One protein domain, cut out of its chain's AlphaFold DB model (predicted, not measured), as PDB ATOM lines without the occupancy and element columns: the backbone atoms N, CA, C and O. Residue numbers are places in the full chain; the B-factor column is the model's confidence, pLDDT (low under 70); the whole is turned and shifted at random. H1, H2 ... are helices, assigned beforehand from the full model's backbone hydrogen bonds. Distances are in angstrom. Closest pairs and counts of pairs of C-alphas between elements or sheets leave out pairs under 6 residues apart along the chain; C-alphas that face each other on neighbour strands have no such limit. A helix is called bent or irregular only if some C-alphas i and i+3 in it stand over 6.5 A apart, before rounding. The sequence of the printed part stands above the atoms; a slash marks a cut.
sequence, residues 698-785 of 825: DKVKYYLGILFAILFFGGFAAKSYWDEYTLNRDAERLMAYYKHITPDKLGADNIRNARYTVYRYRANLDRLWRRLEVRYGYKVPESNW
ATOM      1  N   ASP A 698      22.741  -6.191  -6.337       75.38
ATOM      2  CA  ASP A 698      21.767  -7.004  -5.611       75.38
ATOM      3  C   ASP A 698      22.217  -8.456  -5.437       75.38
ATOM      4  O   ASP A 698      22.041  -9.018  -4.356       75.38
ATOM      5  N   LYS A 699      22.904  -9.044  -6.428       76.69
ATOM      6  CA  LYS A 699      23.565 -10.348  -6.248       76.69
ATOM      7  C   LYS A 699      24.632 -10.293  -5.157       76.69
ATOM      8  O   LYS A 699      24.685 -11.191  -4.322       76.69
ATOM      9  N   VAL A 700      25.458  -9.245  -5.132       80.19
ATOM     10  CA  VAL A 700      26.478  -9.068  -4.085       80.19
ATOM     11  C   VAL A 700      25.822  -8.927  -2.711       80.19
ATOM     12  O   VAL A 700      26.230  -9.626  -1.789       80.19
ATOM     13  N   LYS A 701      24.770  -8.108  -2.569       78.62
ATOM     14  CA  LYS A 701      24.010  -7.988  -1.310       78.62
ATOM     15  C   LYS A 701      23.414  -9.324  -0.870       78.62
ATOM     16  O   LYS A 701      23.485  -9.652   0.309       78.62
ATOM     17  N   TYR A 702      22.853 -10.097  -1.801       82.44
ATOM     18  CA  TYR A 702      22.286 -11.416  -1.518       82.44
ATOM     19  C   TYR A 702      23.346 -12.384  -0.971       82.44
ATOM     20  O   TYR A 702      23.156 -12.959   0.100       82.44
ATOM     21  N   TYR A 703      24.495 -12.509  -1.644       86.31
ATOM     22  CA  TYR A 703      25.584 -13.378  -1.180       86.31
ATOM     23  C   TYR A 703      26.239 -12.879   0.108       86.31
ATOM     24  O   TYR A 703      26.570 -13.689   0.970       86.31
ATOM     25  N   LEU A 704      26.378 -11.565   0.287       86.50
ATOM     26  CA  LEU A 704      26.875 -10.981   1.531       86.50
ATOM     27  C   LEU A 704      25.896 -11.228   2.691       86.50
ATOM     28  O   LEU A 704      26.328 -11.498   3.807       86.50
ATOM     29  N   GLY A 705      24.588 -11.231   2.414       85.25
ATOM     30  CA  GLY A 705      23.552 -11.651   3.355       85.25
ATOM     31  C   GLY A 705      23.662 -13.128   3.743       85.25
ATOM     32  O   GLY A 705      23.578 -13.450   4.927       85.25
ATOM     33  N   ILE A 706      23.916 -14.021   2.778       87.31
ATOM     34  CA  ILE A 706      24.181 -15.446   3.053       87.31
ATOM     35  C   ILE A 706      25.448 -15.608   3.895       87.31
ATOM     36  O   ILE A 706      25.419 -16.310   4.902       87.31
ATOM     37  N   LEU A 707      26.547 -14.945   3.525       86.69
ATOM     38  CA  LEU A 707      27.806 -15.007   4.266       86.69
ATOM     39  C   LEU A 707      27.623 -14.515   5.706       86.69
ATOM     40  O   LEU A 707      28.077 -15.167   6.643       86.69
ATOM     41  N   PHE A 708      26.908 -13.405   5.892       88.25
ATOM     42  CA  PHE A 708      26.573 -12.892   7.216       88.25
ATOM     43  C   PHE A 708      25.738 -13.896   8.017       88.25
ATOM     44  O   PHE A 708      26.024 -14.116   9.190       88.25
ATOM     45  N   ALA A 709      24.752 -14.551   7.396       87.44
ATOM     46  CA  ALA A 709      23.967 -15.594   8.052       87.44
ATOM     47  C   ALA A 709      24.842 -16.790   8.463       87.44
ATOM     48  O   ALA A 709      24.743 -17.251   9.598       87.44
ATOM     49  N   ILE A 710      25.739 -17.255   7.587       89.00
ATOM     50  CA  ILE A 710      26.679 -18.344   7.891       89.00
ATOM     51  C   ILE A 710      27.599 -17.953   9.049       89.00
ATOM     52  O   ILE A 710      27.743 -18.727   9.989       89.00
ATOM     53  N   LEU A 711      28.181 -16.752   9.033       88.25
ATOM     54  CA  LEU A 711      29.055 -16.278  10.109       88.25
ATOM     55  C   LEU A 711      28.294 -16.093  11.428       88.25
ATOM     56  O   LEU A 711      28.808 -16.436  12.488       88.25
ATOM     57  N   PHE A 712      27.058 -15.594  11.373       88.00
ATOM     58  CA  PHE A 712      26.229 -15.385  12.556       88.00
ATOM     59  C   PHE A 712      25.805 -16.713  13.193       88.00
ATOM     60  O   PHE A 712      26.065 -16.938  14.373       88.00
ATOM     61  N   PHE A 713      25.197 -17.620  12.422       85.69
ATOM     62  CA  PHE A 713      24.746 -18.919  12.933       85.69
ATOM     63  C   PHE A 713      25.913 -19.873  13.210       85.69
ATOM     64  O   PHE A 713      25.897 -20.568  14.222       85.69
ATOM     65  N   GLY A 714      26.949 -19.866  12.369       82.12
ATOM     66  CA  GLY A 714      28.177 -20.635  12.570       82.12
ATOM     67  C   GLY A 714      28.961 -20.164  13.794       82.12
ATOM     68  O   GLY A 714      29.356 -20.985  14.618       82.12
ATOM     69  N   GLY A 715      29.097 -18.849  13.990       82.38
ATOM     70  CA  GLY A 715      29.709 -18.279  15.192       82.38
ATOM     71  C   GLY A 715      28.916 -18.597  16.462       82.38
ATOM     72  O   GLY A 715      29.503 -18.922  17.493       82.38
ATOM     73  N   PHE A 716      27.581 -18.577  16.390       80.75
ATOM     74  CA  PHE A 716      26.727 -18.972  17.512       80.75
ATOM     75  C   PHE A 716      26.844 -20.471  17.828       80.75
ATOM     76  O   PHE A 716      26.900 -20.841  18.999       80.75
ATOM     77  N   ALA A 717      26.938 -21.328  16.808       79.56
ATOM     78  CA  ALA A 717      27.140 -22.766  16.971       79.56
ATOM     79  C   ALA A 717      28.520 -23.092  17.562       79.56
ATOM     80  O   ALA A 717      28.597 -23.851  18.524       79.56
ATOM     81  N   ALA A 718      29.592 -22.470  17.060       80.88
ATOM     82  CA  ALA A 718      30.946 -22.645  17.587       80.88
ATOM     83  C   ALA A 718      31.054 -22.168  19.043       80.88
ATOM     84  O   ALA A 718      31.610 -22.866  19.888       80.88
ATOM     85  N   LYS A 719      30.447 -21.018  19.366       82.19
ATOM     86  CA  LYS A 719      30.365 -20.530  20.745       82.19
ATOM     87  C   LYS A 719      29.561 -21.472  21.639       82.19
ATOM     88  O   LYS A 719      30.014 -21.786  22.731       82.19
ATOM     89  N   SER A 720      28.402 -21.943  21.179       81.62
ATOM     90  CA  SER A 720      27.586 -22.909  21.924       81.62
ATOM     91  C   SER A 720      28.353 -24.206  22.184       81.62
ATOM     92  O   SER A 720      28.277 -24.744  23.285       81.62
ATOM     93  N   TYR A 721      29.109 -24.687  21.196       83.69
ATOM     94  CA  TYR A 721      29.949 -25.871  21.333       83.69
ATOM     95  C   TYR A 721      31.083 -25.646  22.339       83.69
ATOM     96  O   TYR A 721      31.308 -26.487  23.205       83.69
ATOM     97  N   TRP A 722      31.762 -24.497  22.284       83.00
ATOM     98  CA  TRP A 722      32.827 -24.153  23.230       83.00
ATOM     99  C   TRP A 722      32.309 -23.977  24.665       83.00
ATOM    100  O   TRP A 722      32.914 -24.474  25.621       83.00
ATOM    101  N   ASP A 723      31.162 -23.317  24.829       80.94
ATOM    102  CA  ASP A 723      30.489 -23.154  26.121       80.94
ATOM    103  C   ASP A 723      30.062 -24.522  26.695       80.94
ATOM    104  O   ASP A 723      30.177 -24.758  27.899       80.94
ATOM    105  N   GLU A 724      29.618 -25.462  25.852       82.25
ATOM    106  CA  GLU A 724      29.281 -26.826  26.275       82.25
ATOM    107  C   GLU A 724      30.528 -27.673  26.587       82.25
ATOM    108  O   GLU A 724      30.549 -28.393  27.590       82.25
ATOM    109  N   TYR A 725      31.593 -27.549  25.792       82.19
ATOM    110  CA  TYR A 725      32.872 -28.227  26.013       82.19
ATOM    111  C   TYR A 725      33.515 -27.810  27.343       82.19
ATOM    112  O   TYR A 725      33.858 -28.661  28.166       82.19
ATOM    113  N   THR A 726      33.617 -26.502  27.595       83.69
ATOM    114  CA  THR A 726      34.173 -25.962  28.848       83.69
ATOM    115  C   THR A 726      33.344 -26.375  30.065       83.69
ATOM    116  O   THR A 726      33.908 -26.800  31.074       83.69
ATOM    117  N   LEU A 727      32.009 -26.352  29.958       83.88
ATOM    118  CA  LEU A 727      31.112 -26.822  31.014       83.88
ATOM    119  C   LEU A 727      31.310 -28.312  31.330       83.88
ATOM    120  O   LEU A 727      31.289 -28.696  32.501       83.88
ATOM    121  N   ASN A 728      31.484 -29.152  30.306       82.25
ATOM    122  CA  ASN A 728      31.685 -30.591  30.476       82.25
ATOM    123  C   ASN A 728      33.033 -30.899  31.124       82.25
ATOM    124  O   ASN A 728      33.061 -31.620  32.121       82.25
ATOM    125  N   ARG A 729      34.110 -30.273  30.638       82.69
ATOM    126  CA  ARG A 729      35.456 -30.395  31.212       82.69
ATOM    127  C   ARG A 729      35.471 -30.027  32.697       82.69
ATOM    128  O   ARG A 729      35.994 -30.763  33.531       82.69
ATOM    129  N   ASP A 730      34.857 -28.901  33.052       80.81
ATOM    130  CA  ASP A 730      34.850 -28.423  34.435       80.81
ATOM    131  C   ASP A 730      33.918 -29.269  35.331       80.81
ATOM    132  O   ASP A 730      34.187 -29.452  36.522       80.81
ATOM    133  N   ALA A 731      32.840 -29.838  34.774       82.31
ATOM    134  CA  ALA A 731      31.976 -30.788  35.478       82.31
ATOM    135  C   ALA A 731      32.684 -32.121  35.757       82.31
ATOM    136  O   ALA A 731      32.531 -32.671  36.849       82.31
ATOM    137  N   GLU A 732      33.483 -32.617  34.813       80.75
ATOM    138  CA  GLU A 732      34.333 -33.799  34.992       80.75
ATOM    139  C   GLU A 732      35.410 -33.556  36.051       80.75
ATOM    140  O   GLU A 732      35.559 -34.372  36.964       80.75
ATOM    141  N   ARG A 733      36.060 -32.383  36.031       79.62
ATOM    142  CA  ARG A 733      37.006 -31.958  37.077       79.62
ATOM    143  C   ARG A 733      36.366 -31.946  38.469       79.62
ATOM    144  O   ARG A 733      36.968 -32.417  39.435       79.62
ATOM    145  N   LEU A 734      35.130 -31.452  38.580       79.62
ATOM    146  CA  LEU A 734      34.379 -31.444  39.839       79.62
ATOM    147  C   LEU A 734      34.004 -32.860  40.307       79.62
ATOM    148  O   LEU A 734      34.072 -33.146  41.502       79.62
ATOM    149  N   MET A 735      33.611 -33.748  39.390       79.38
ATOM    150  CA  MET A 735      33.323 -35.147  39.727       79.38
ATOM    151  C   MET A 735      34.568 -35.876  40.220       79.38
ATOM    152  O   MET A 735      34.509 -36.556  41.242       79.38
ATOM    153  N   ALA A 736      35.695 -35.709  39.529       75.12
ATOM    154  CA  ALA A 736      36.952 -36.336  39.911       75.12
ATOM    155  C   ALA A 736      37.392 -35.903  41.324       75.12
ATOM    156  O   ALA A 736      37.775 -36.737  42.142       75.12
ATOM    157  N   TYR A 737      37.201 -34.620  41.659       77.06
ATOM    158  CA  TYR A 737      37.427 -34.098  43.008       77.06
ATOM    159  C   TYR A 737      36.535 -34.771  44.069       77.06
ATOM    160  O   TYR A 737      37.013 -35.160  45.137       77.06
ATOM    161  N   TYR A 738      35.238 -34.952  43.791       78.00
ATOM    162  CA  TYR A 738      34.326 -35.608  44.736       78.00
ATOM    163  C   TYR A 738      34.586 -37.105  44.903       78.00
ATOM    164  O   TYR A 738      34.458 -37.602  46.026       78.00
ATOM    165  N   LYS A 739      34.981 -37.801  43.830       75.06
ATOM    166  CA  LYS A 739      35.394 -39.211  43.871       75.06
ATOM    167  C   LYS A 739      36.605 -39.424  44.772       75.06
ATOM    168  O   LYS A 739      36.609 -40.361  45.559       75.06
ATOM    169  N   HIS A 740      37.592 -38.531  44.700       71.81
ATOM    170  CA  HIS A 740      38.802 -38.631  45.515       71.81
ATOM    171  C   HIS A 740      38.536 -38.379  47.009       71.81
ATOM    172  O   HIS A 740      39.093 -39.044  47.875       71.81
ATOM    173  N   ILE A 741      37.685 -37.404  47.336       72.50
ATOM    174  CA  ILE A 741      37.543 -36.912  48.717       72.50
ATOM    175  C   ILE A 741      36.419 -37.613  49.485       72.50
ATOM    176  O   ILE A 741      36.477 -37.725  50.710       72.50
ATOM    177  N   THR A 742      35.379 -38.079  48.793       67.38
ATOM    178  CA  THR A 742      34.241 -38.776  49.407       67.38
ATOM    179  C   THR A 742      33.707 -39.883  48.489       67.38
ATOM    180  O   THR A 742      32.604 -39.729  47.958       67.38
ATOM    181  N   PRO A 743      34.448 -40.994  48.311       61.12
ATOM    182  CA  PRO A 743      34.048 -42.085  47.415       61.12
ATOM    183  C   PRO A 743      32.719 -42.748  47.823       61.12
ATOM    184  O   PRO A 743      31.930 -43.116  46.961       61.12
ATOM    185  N   ASP A 744      32.401 -42.799  49.124       56.53
ATOM    186  CA  ASP A 744      31.222 -43.516  49.645       56.53
ATOM    187  C   ASP A 744      29.936 -42.667  49.749       56.53
ATOM    188  O   ASP A 744      28.903 -43.133  50.240       56.53
ATOM    189  N   LYS A 745      29.953 -41.395  49.320       61.12
ATOM    190  CA  LYS A 745      28.747 -40.548  49.358       61.12
ATOM    191  C   LYS A 745      27.880 -40.764  48.117       61.12
ATOM    192  O   LYS A 745      28.274 -40.425  47.002       61.12
ATOM    193  N   LEU A 746      26.641 -41.218  48.338       50.69
ATOM    194  CA  LEU A 746      25.560 -41.263  47.342       50.69
ATOM    195  C   LEU A 746      25.425 -39.903  46.628       50.69
ATOM    196  O   LEU A 746      24.898 -38.940  47.184       50.69
ATOM    197  N   GLY A 747      25.936 -39.826  45.396       56.16
ATOM    198  CA  GLY A 747      25.933 -38.619  44.562       56.16
ATOM    199  C   GLY A 747      27.275 -38.250  43.921       56.16
ATOM    200  O   GLY A 747      27.270 -37.387  43.043       56.16
ATOM    201  N   ALA A 748      28.386 -38.897  44.301       56.19
ATOM    202  CA  ALA A 748      29.721 -38.639  43.738       56.19
ATOM    203  C   ALA A 748      29.840 -38.951  42.225       56.19
ATOM    204  O   ALA A 748      30.643 -38.325  41.539       56.19
ATOM    205  N   ASP A 749      28.974 -39.822  41.689       60.09
ATOM    206  CA  ASP A 749      28.957 -40.229  40.271       60.09
ATOM    207  C   ASP A 749      27.907 -39.507  39.400       60.09
ATOM    208  O   ASP A 749      27.700 -39.857  38.237       60.09
ATOM    209  N   ASN A 750      27.192 -38.503  39.926       76.44
ATOM    210  CA  ASN A 750      26.102 -37.864  39.182       76.44
ATOM    211  C   ASN A 750      26.567 -36.647  38.358       76.44
ATOM    212  O   ASN A 750      26.532 -35.502  38.825       76.44
ATOM    213  N   ILE A 751      26.889 -36.889  37.083       75.06
ATOM    214  CA  ILE A 751      27.354 -35.861  36.135       75.06
ATOM    215  C   ILE A 751      26.361 -34.710  35.928       75.06
ATOM    216  O   ILE A 751      26.768 -33.566  35.735       75.06
ATOM    217  N   ARG A 752      25.046 -34.959  36.035       76.00
ATOM    218  CA  ARG A 752      24.031 -33.900  35.889       76.00
ATOM    219  C   ARG A 752      24.091 -32.901  37.040       76.00
ATOM    220  O   ARG A 752      23.939 -31.702  36.820       76.00
ATOM    221  N   ASN A 753      24.349 -33.381  38.254       77.50
ATOM    222  CA  ASN A 753      24.456 -32.521  39.431       77.50
ATOM    223  C   ASN A 753      25.782 -31.737  39.437       77.50
ATOM    224  O   ASN A 753      25.815 -30.560  39.814       77.50
ATOM    225  N   ALA A 754      26.861 -32.354  38.941       77.81
ATOM    226  CA  ALA A 754      28.142 -31.685  38.724       77.81
ATOM    227  C   ALA A 754      28.027 -30.568  37.673       77.81
ATOM    228  O   ALA A 754      28.366 -29.423  37.975       77.81
ATOM    229  N   ARG A 755      27.430 -30.849  36.502       79.56
ATOM    230  CA  ARG A 755      27.143 -29.841  35.462       79.56
ATOM    231  C   ARG A 755      26.306 -28.681  36.000       79.56
ATOM    232  O   ARG A 755      26.647 -27.528  35.764       79.56
ATOM    233  N   TYR A 756      25.252 -28.959  36.773       81.12
ATOM    234  CA  TYR A 756      24.430 -27.906  37.385       81.12
ATOM    235  C   TYR A 756      25.224 -27.040  38.374       81.12
ATOM    236  O   TYR A 756      25.069 -25.817  38.404       81.12
ATOM    237  N   THR A 757      26.100 -27.656  39.170       80.31
ATOM    238  CA  THR A 757      26.931 -26.940  40.145       80.31
ATOM    239  C   THR A 757      27.955 -26.047  39.447       80.31
ATOM    240  O   THR A 757      28.053 -24.871  39.789       80.31
ATOM    241  N   VAL A 758      28.654 -26.552  38.430       83.75
ATOM    242  CA  VAL A 758      29.592 -25.758  37.618       83.75
ATOM    243  C   VAL A 758      28.858 -24.627  36.900       83.75
ATOM    244  O   VAL A 758      29.254 -23.470  37.018       83.75
ATOM    245  N   TYR A 759      27.715 -24.915  36.271       82.31
ATOM    246  CA  TYR A 759      26.889 -23.905  35.607       82.31
ATOM    247  C   TYR A 759      26.434 -22.791  36.564       82.31
ATOM    248  O   TYR A 759      26.502 -21.608  36.226       82.31
ATOM    249  N   ARG A 760      26.025 -23.134  37.794       84.56
ATOM    250  CA  ARG A 760      25.628 -22.159  38.827       84.56
ATOM    251  C   ARG A 760      26.769 -21.214  39.218       84.56
ATOM    252  O   ARG A 760      26.503 -20.074  39.599       84.56
ATOM    253  N   TYR A 761      28.014 -21.671  39.121       81.50
ATOM    254  CA  TYR A 761      29.215 -20.891  39.424       81.50
ATOM    255  C   TYR A 761      29.986 -20.445  38.171       81.50
ATOM    256  O   TYR A 761      31.093 -19.941  38.315       81.50
ATOM    257  N   ARG A 762      29.402 -20.526  36.964       79.56
ATOM    258  CA  ARG A 762      30.076 -20.212  35.684       79.56
ATOM    259  C   ARG A 762      30.746 -18.835  35.621       79.56
ATOM    260  O   ARG A 762      31.744 -18.666  34.942       79.56
ATOM    261  N   ALA A 763      30.205 -17.848  36.337       77.56
ATOM    262  CA  ALA A 763      30.757 -16.492  36.379       77.56
ATOM    263  C   ALA A 763      31.900 -16.327  37.400       77.56
ATOM    264  O   ALA A 763      32.523 -15.271  37.453       77.56
ATOM    265  N   ASN A 764      32.121 -17.311  38.282       81.31
ATOM    266  CA  ASN A 764      33.103 -17.233  39.362       81.31
ATOM    267  C   ASN A 764      33.501 -18.641  39.858       81.31
ATOM    268  O   ASN A 764      33.233 -19.016  41.008       81.31
ATOM    269  N   LEU A 765      34.096 -19.434  38.962       80.31
ATOM    270  CA  LEU A 765      34.509 -20.816  39.236       80.31
ATOM    271  C   LEU A 765      35.577 -20.888  40.333       80.31
ATOM    272  O   LEU A 765      35.508 -21.760  41.195       80.31
ATOM    273  N   ASP A 766      36.467 -19.902  40.417       79.38
ATOM    274  CA  ASP A 766      37.477 -19.814  41.481       79.38
ATOM    275  C   ASP A 766      36.855 -19.797  42.879       79.38
ATOM    276  O   ASP A 766      37.386 -20.371  43.831       79.38
ATOM    277  N   ARG A 767      35.679 -19.172  43.022       83.38
ATOM    278  CA  ARG A 767      34.939 -19.166  44.286       83.38
ATOM    279  C   ARG A 767      34.348 -20.535  44.613       83.38
ATOM    280  O   ARG A 767      34.215 -20.846  45.798       83.38
ATOM    281  N   LEU A 768      33.966 -21.325  43.607       82.00
ATOM    282  CA  LEU A 768      33.527 -22.708  43.798       82.00
ATOM    283  C   LEU A 768      34.698 -23.558  44.292       82.00
ATOM    284  O   LEU A 768      34.573 -24.187  45.343       82.00
ATOM    285  N   TRP A 769      35.837 -23.499  43.600       83.50
ATOM    286  CA  TRP A 769      37.029 -24.268  43.952       83.50
ATOM    287  C   TRP A 769      37.524 -23.924  45.356       83.50
ATOM    288  O   TRP A 769      37.543 -24.802  46.210       83.50
ATOM    289  N   ARG A 770      37.737 -22.640  45.678       81.31
ATOM    290  CA  ARG A 770      38.165 -22.217  47.029       81.31
ATOM    291  C   ARG A 770      37.218 -22.670  48.141       81.31
ATOM    292  O   ARG A 770      37.661 -23.006  49.233       81.31
ATOM    293  N   ARG A 771      35.899 -22.680  47.906       80.25
ATOM    294  CA  ARG A 771      34.943 -23.179  48.915       80.25
ATOM    295  C   ARG A 771      35.034 -24.684  49.106       80.25
ATOM    296  O   ARG A 771      34.817 -25.146  50.222       80.25
ATOM    297  N   LEU A 772      35.292 -25.431  48.038       77.06
ATOM    298  CA  LEU A 772      35.502 -26.871  48.114       77.06
ATOM    299  C   LEU A 772      36.789 -27.182  48.878       77.06
ATOM    300  O   LEU A 772      36.739 -27.973  49.817       77.06
ATOM    301  N   GLU A 773      37.870 -26.454  48.592       80.81
ATOM    302  CA  GLU A 773      39.142 -26.563  49.316       80.81
ATOM    303  C   GLU A 773      38.988 -26.270  50.809       80.81
ATOM    304  O   GLU A 773      39.447 -27.043  51.642       80.81
ATOM    305  N   VAL A 774      38.277 -25.194  51.169       82.62
ATOM    306  CA  VAL A 774      38.021 -24.844  52.577       82.62
ATOM    307  C   VAL A 774      37.125 -25.876  53.268       82.62
ATOM    308  O   VAL A 774      37.307 -26.157  54.448       82.62
ATOM    309  N   ARG A 775      36.136 -26.436  52.560       77.19
ATOM    310  CA  ARG A 775      35.175 -27.384  53.142       77.19
ATOM    311  C   ARG A 775      35.772 -28.772  53.364       77.19
ATOM    312  O   ARG A 775      35.386 -29.426  54.327       77.19
ATOM    313  N   TYR A 776      36.639 -29.226  52.467       73.81
ATOM    314  CA  TYR A 776      37.169 -30.588  52.492       73.81
ATOM    315  C   TYR A 776      38.658 -30.669  52.841       73.81
ATOM    316  O   TYR A 776      39.149 -31.762  53.088       73.81
ATOM    317  N   GLY A 777      39.370 -29.542  52.906       66.81
ATOM    318  CA  GLY A 777      40.774 -29.473  53.323       66.81
ATOM    319  C   GLY A 777      41.793 -29.867  52.247       66.81
ATOM    320  O   GLY A 777      42.988 -29.851  52.526       66.81
ATOM    321  N   TYR A 778      41.350 -30.186  51.026       70.69
ATOM    322  CA  TYR A 778      42.204 -30.601  49.907       70.69
ATOM    323  C   TYR A 778      42.137 -29.595  48.762       70.69
ATOM    324  O   TYR A 778      41.039 -29.221  48.340       70.69
ATOM    325  N   LYS A 779      43.300 -29.194  48.232       71.31
ATOM    326  CA  LYS A 779      43.385 -28.326  47.049       71.31
ATOM    327  C   LYS A 779      42.750 -29.002  45.836       71.31
ATOM    328  O   LYS A 779      42.906 -30.207  45.663       71.31
ATOM    329  N   VAL A 780      42.038 -28.237  45.011       67.38
ATOM    330  CA  VAL A 780      41.487 -28.723  43.740       67.38
ATOM    331  C   VAL A 780      42.603 -28.600  42.692       67.38
ATOM    332  O   VAL A 780      42.943 -27.477  42.324       67.38
ATOM    333  N   PRO A 781      43.178 -29.700  42.180       63.19
ATOM    334  CA  PRO A 781      44.214 -29.665  41.154       63.19
ATOM    335  C   PRO A 781      43.722 -28.942  39.899       63.19
ATOM    336  O   PRO A 781      42.545 -29.051  39.539       63.19
ATOM    337  N   GLU A 782      44.609 -28.184  39.255       60.41
ATOM    338  CA  GLU A 782      44.349 -27.482  37.988       60.41
ATOM    339  C   GLU A 782      44.349 -28.413  36.770       60.41
ATOM    340  O   GLU A 782      43.666 -28.114  35.794       60.41
ATOM    341  N   SER A 783      45.000 -29.572  36.885       58.41
ATOM    342  CA  SER A 783      45.022 -30.653  35.894       58.41
ATOM    343  C   SER A 783      44.274 -31.894  36.401       58.41
ATOM    344  O   SER A 783      44.054 -32.047  37.603       58.41
ATOM    345  N   ASN A 784      43.848 -32.763  35.483       54.62
ATOM    346  CA  ASN A 784      43.024 -33.943  35.738       54.62
ATOM    347  C   ASN A 784      43.584 -34.834  36.864       54.62
ATOM    348  O   ASN A 784      44.741 -35.239  36.857       54.62
ATOM    349  N   TRP A 785      42.717 -35.230  37.801       52.72
ATOM    350  CA  TRP A 785      43.033 -36.176  38.885       52.72
ATOM    351  C   TRP A 785      43.442 -37.579  38.404       52.72
ATOM    352  O   TRP A 785      43.889 -38.386  39.213       52.72
TER     353      TRP A 785
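AT A GLANCE: This is residues 698 to 785 of the 825 residues of the protein "Hypothetical protein" of Corethron hystrix (UniProt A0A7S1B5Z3). One long straight helix, H1, makes the length of this domain: its residues 698 to 723 stick out as a free arm, and its remaining residues belong to a small compact head with two short helices, H2 and H3. In the head H2 crosses H1 steeply, and H3 runs nearly parallel to H1 near its last residue, while residues 777 to 785 fold back beyond H3. The printed part has 88 residues with three named helices, H1, H2 and H3 in that order along the chain, and no named strand; the class is all helix. The whole is extended, with a radius of gyration of the C-alphas of 19.4 A, and its C-alphas span 66 by 22 by 21 A.

IN THESE COORDINATES: H1 covers residues 698 to 741 and measures 64.0 A from first to last C-alpha, from C-alpha 698 at (21.767, -7.004, -5.611) to C-alpha 741 at (37.543, -36.912, 48.717). H2 covers residues 751 to 760 and is 14.1 A long. H3 covers residues 765 to 776, is 16.7 A long and ends with C-alpha 776 at (37.169, -30.588, 52.492). No helix is bent or irregular.

HOW THE PARTS SIT: H1 touches H2 with residues 727 to 735 alone; the closest C-alphas are those of Ala 731 and Arg 755, 4.9 A apart. H1 and H2 run opposite ways at a steep tilt of 68 degrees, only just short of about perpendicular. H1 and H3 are close but not clearly touching, and their closest C-alphas are those of Ile 741 and Tyr 776, 7.4 A apart. These two run the same way at a shallow tilt of 8 degrees. H2 and H3 are also close but not clearly touching: their closest C-alphas, those of Val 758 and Leu 765, are 7.2 A apart. They run opposite ways at a steep tilt of 61 degrees. In H1, H2 and H3 every backbone O i to N i+4 pair is within hydrogen-bond range.

THE WHOLE: The two C-alphas farthest apart are those of Asp 698 and Asp 744, at 66.9 A. Without residues 698 to 723, which stand free, the body has 62 residues, spans 28 by 21 by 20 A and has a radius of gyration of 10.8 A. The printed part has no cut. The link from H1 to H2, with 9 residues, is short, and the link from H2 to H3, with 4 residues, is tight. The mean pLDDT of the printed part is 77.1; the model's confidence is under 70 at residues 742 to 749, residue 777 and residues 780 to 785.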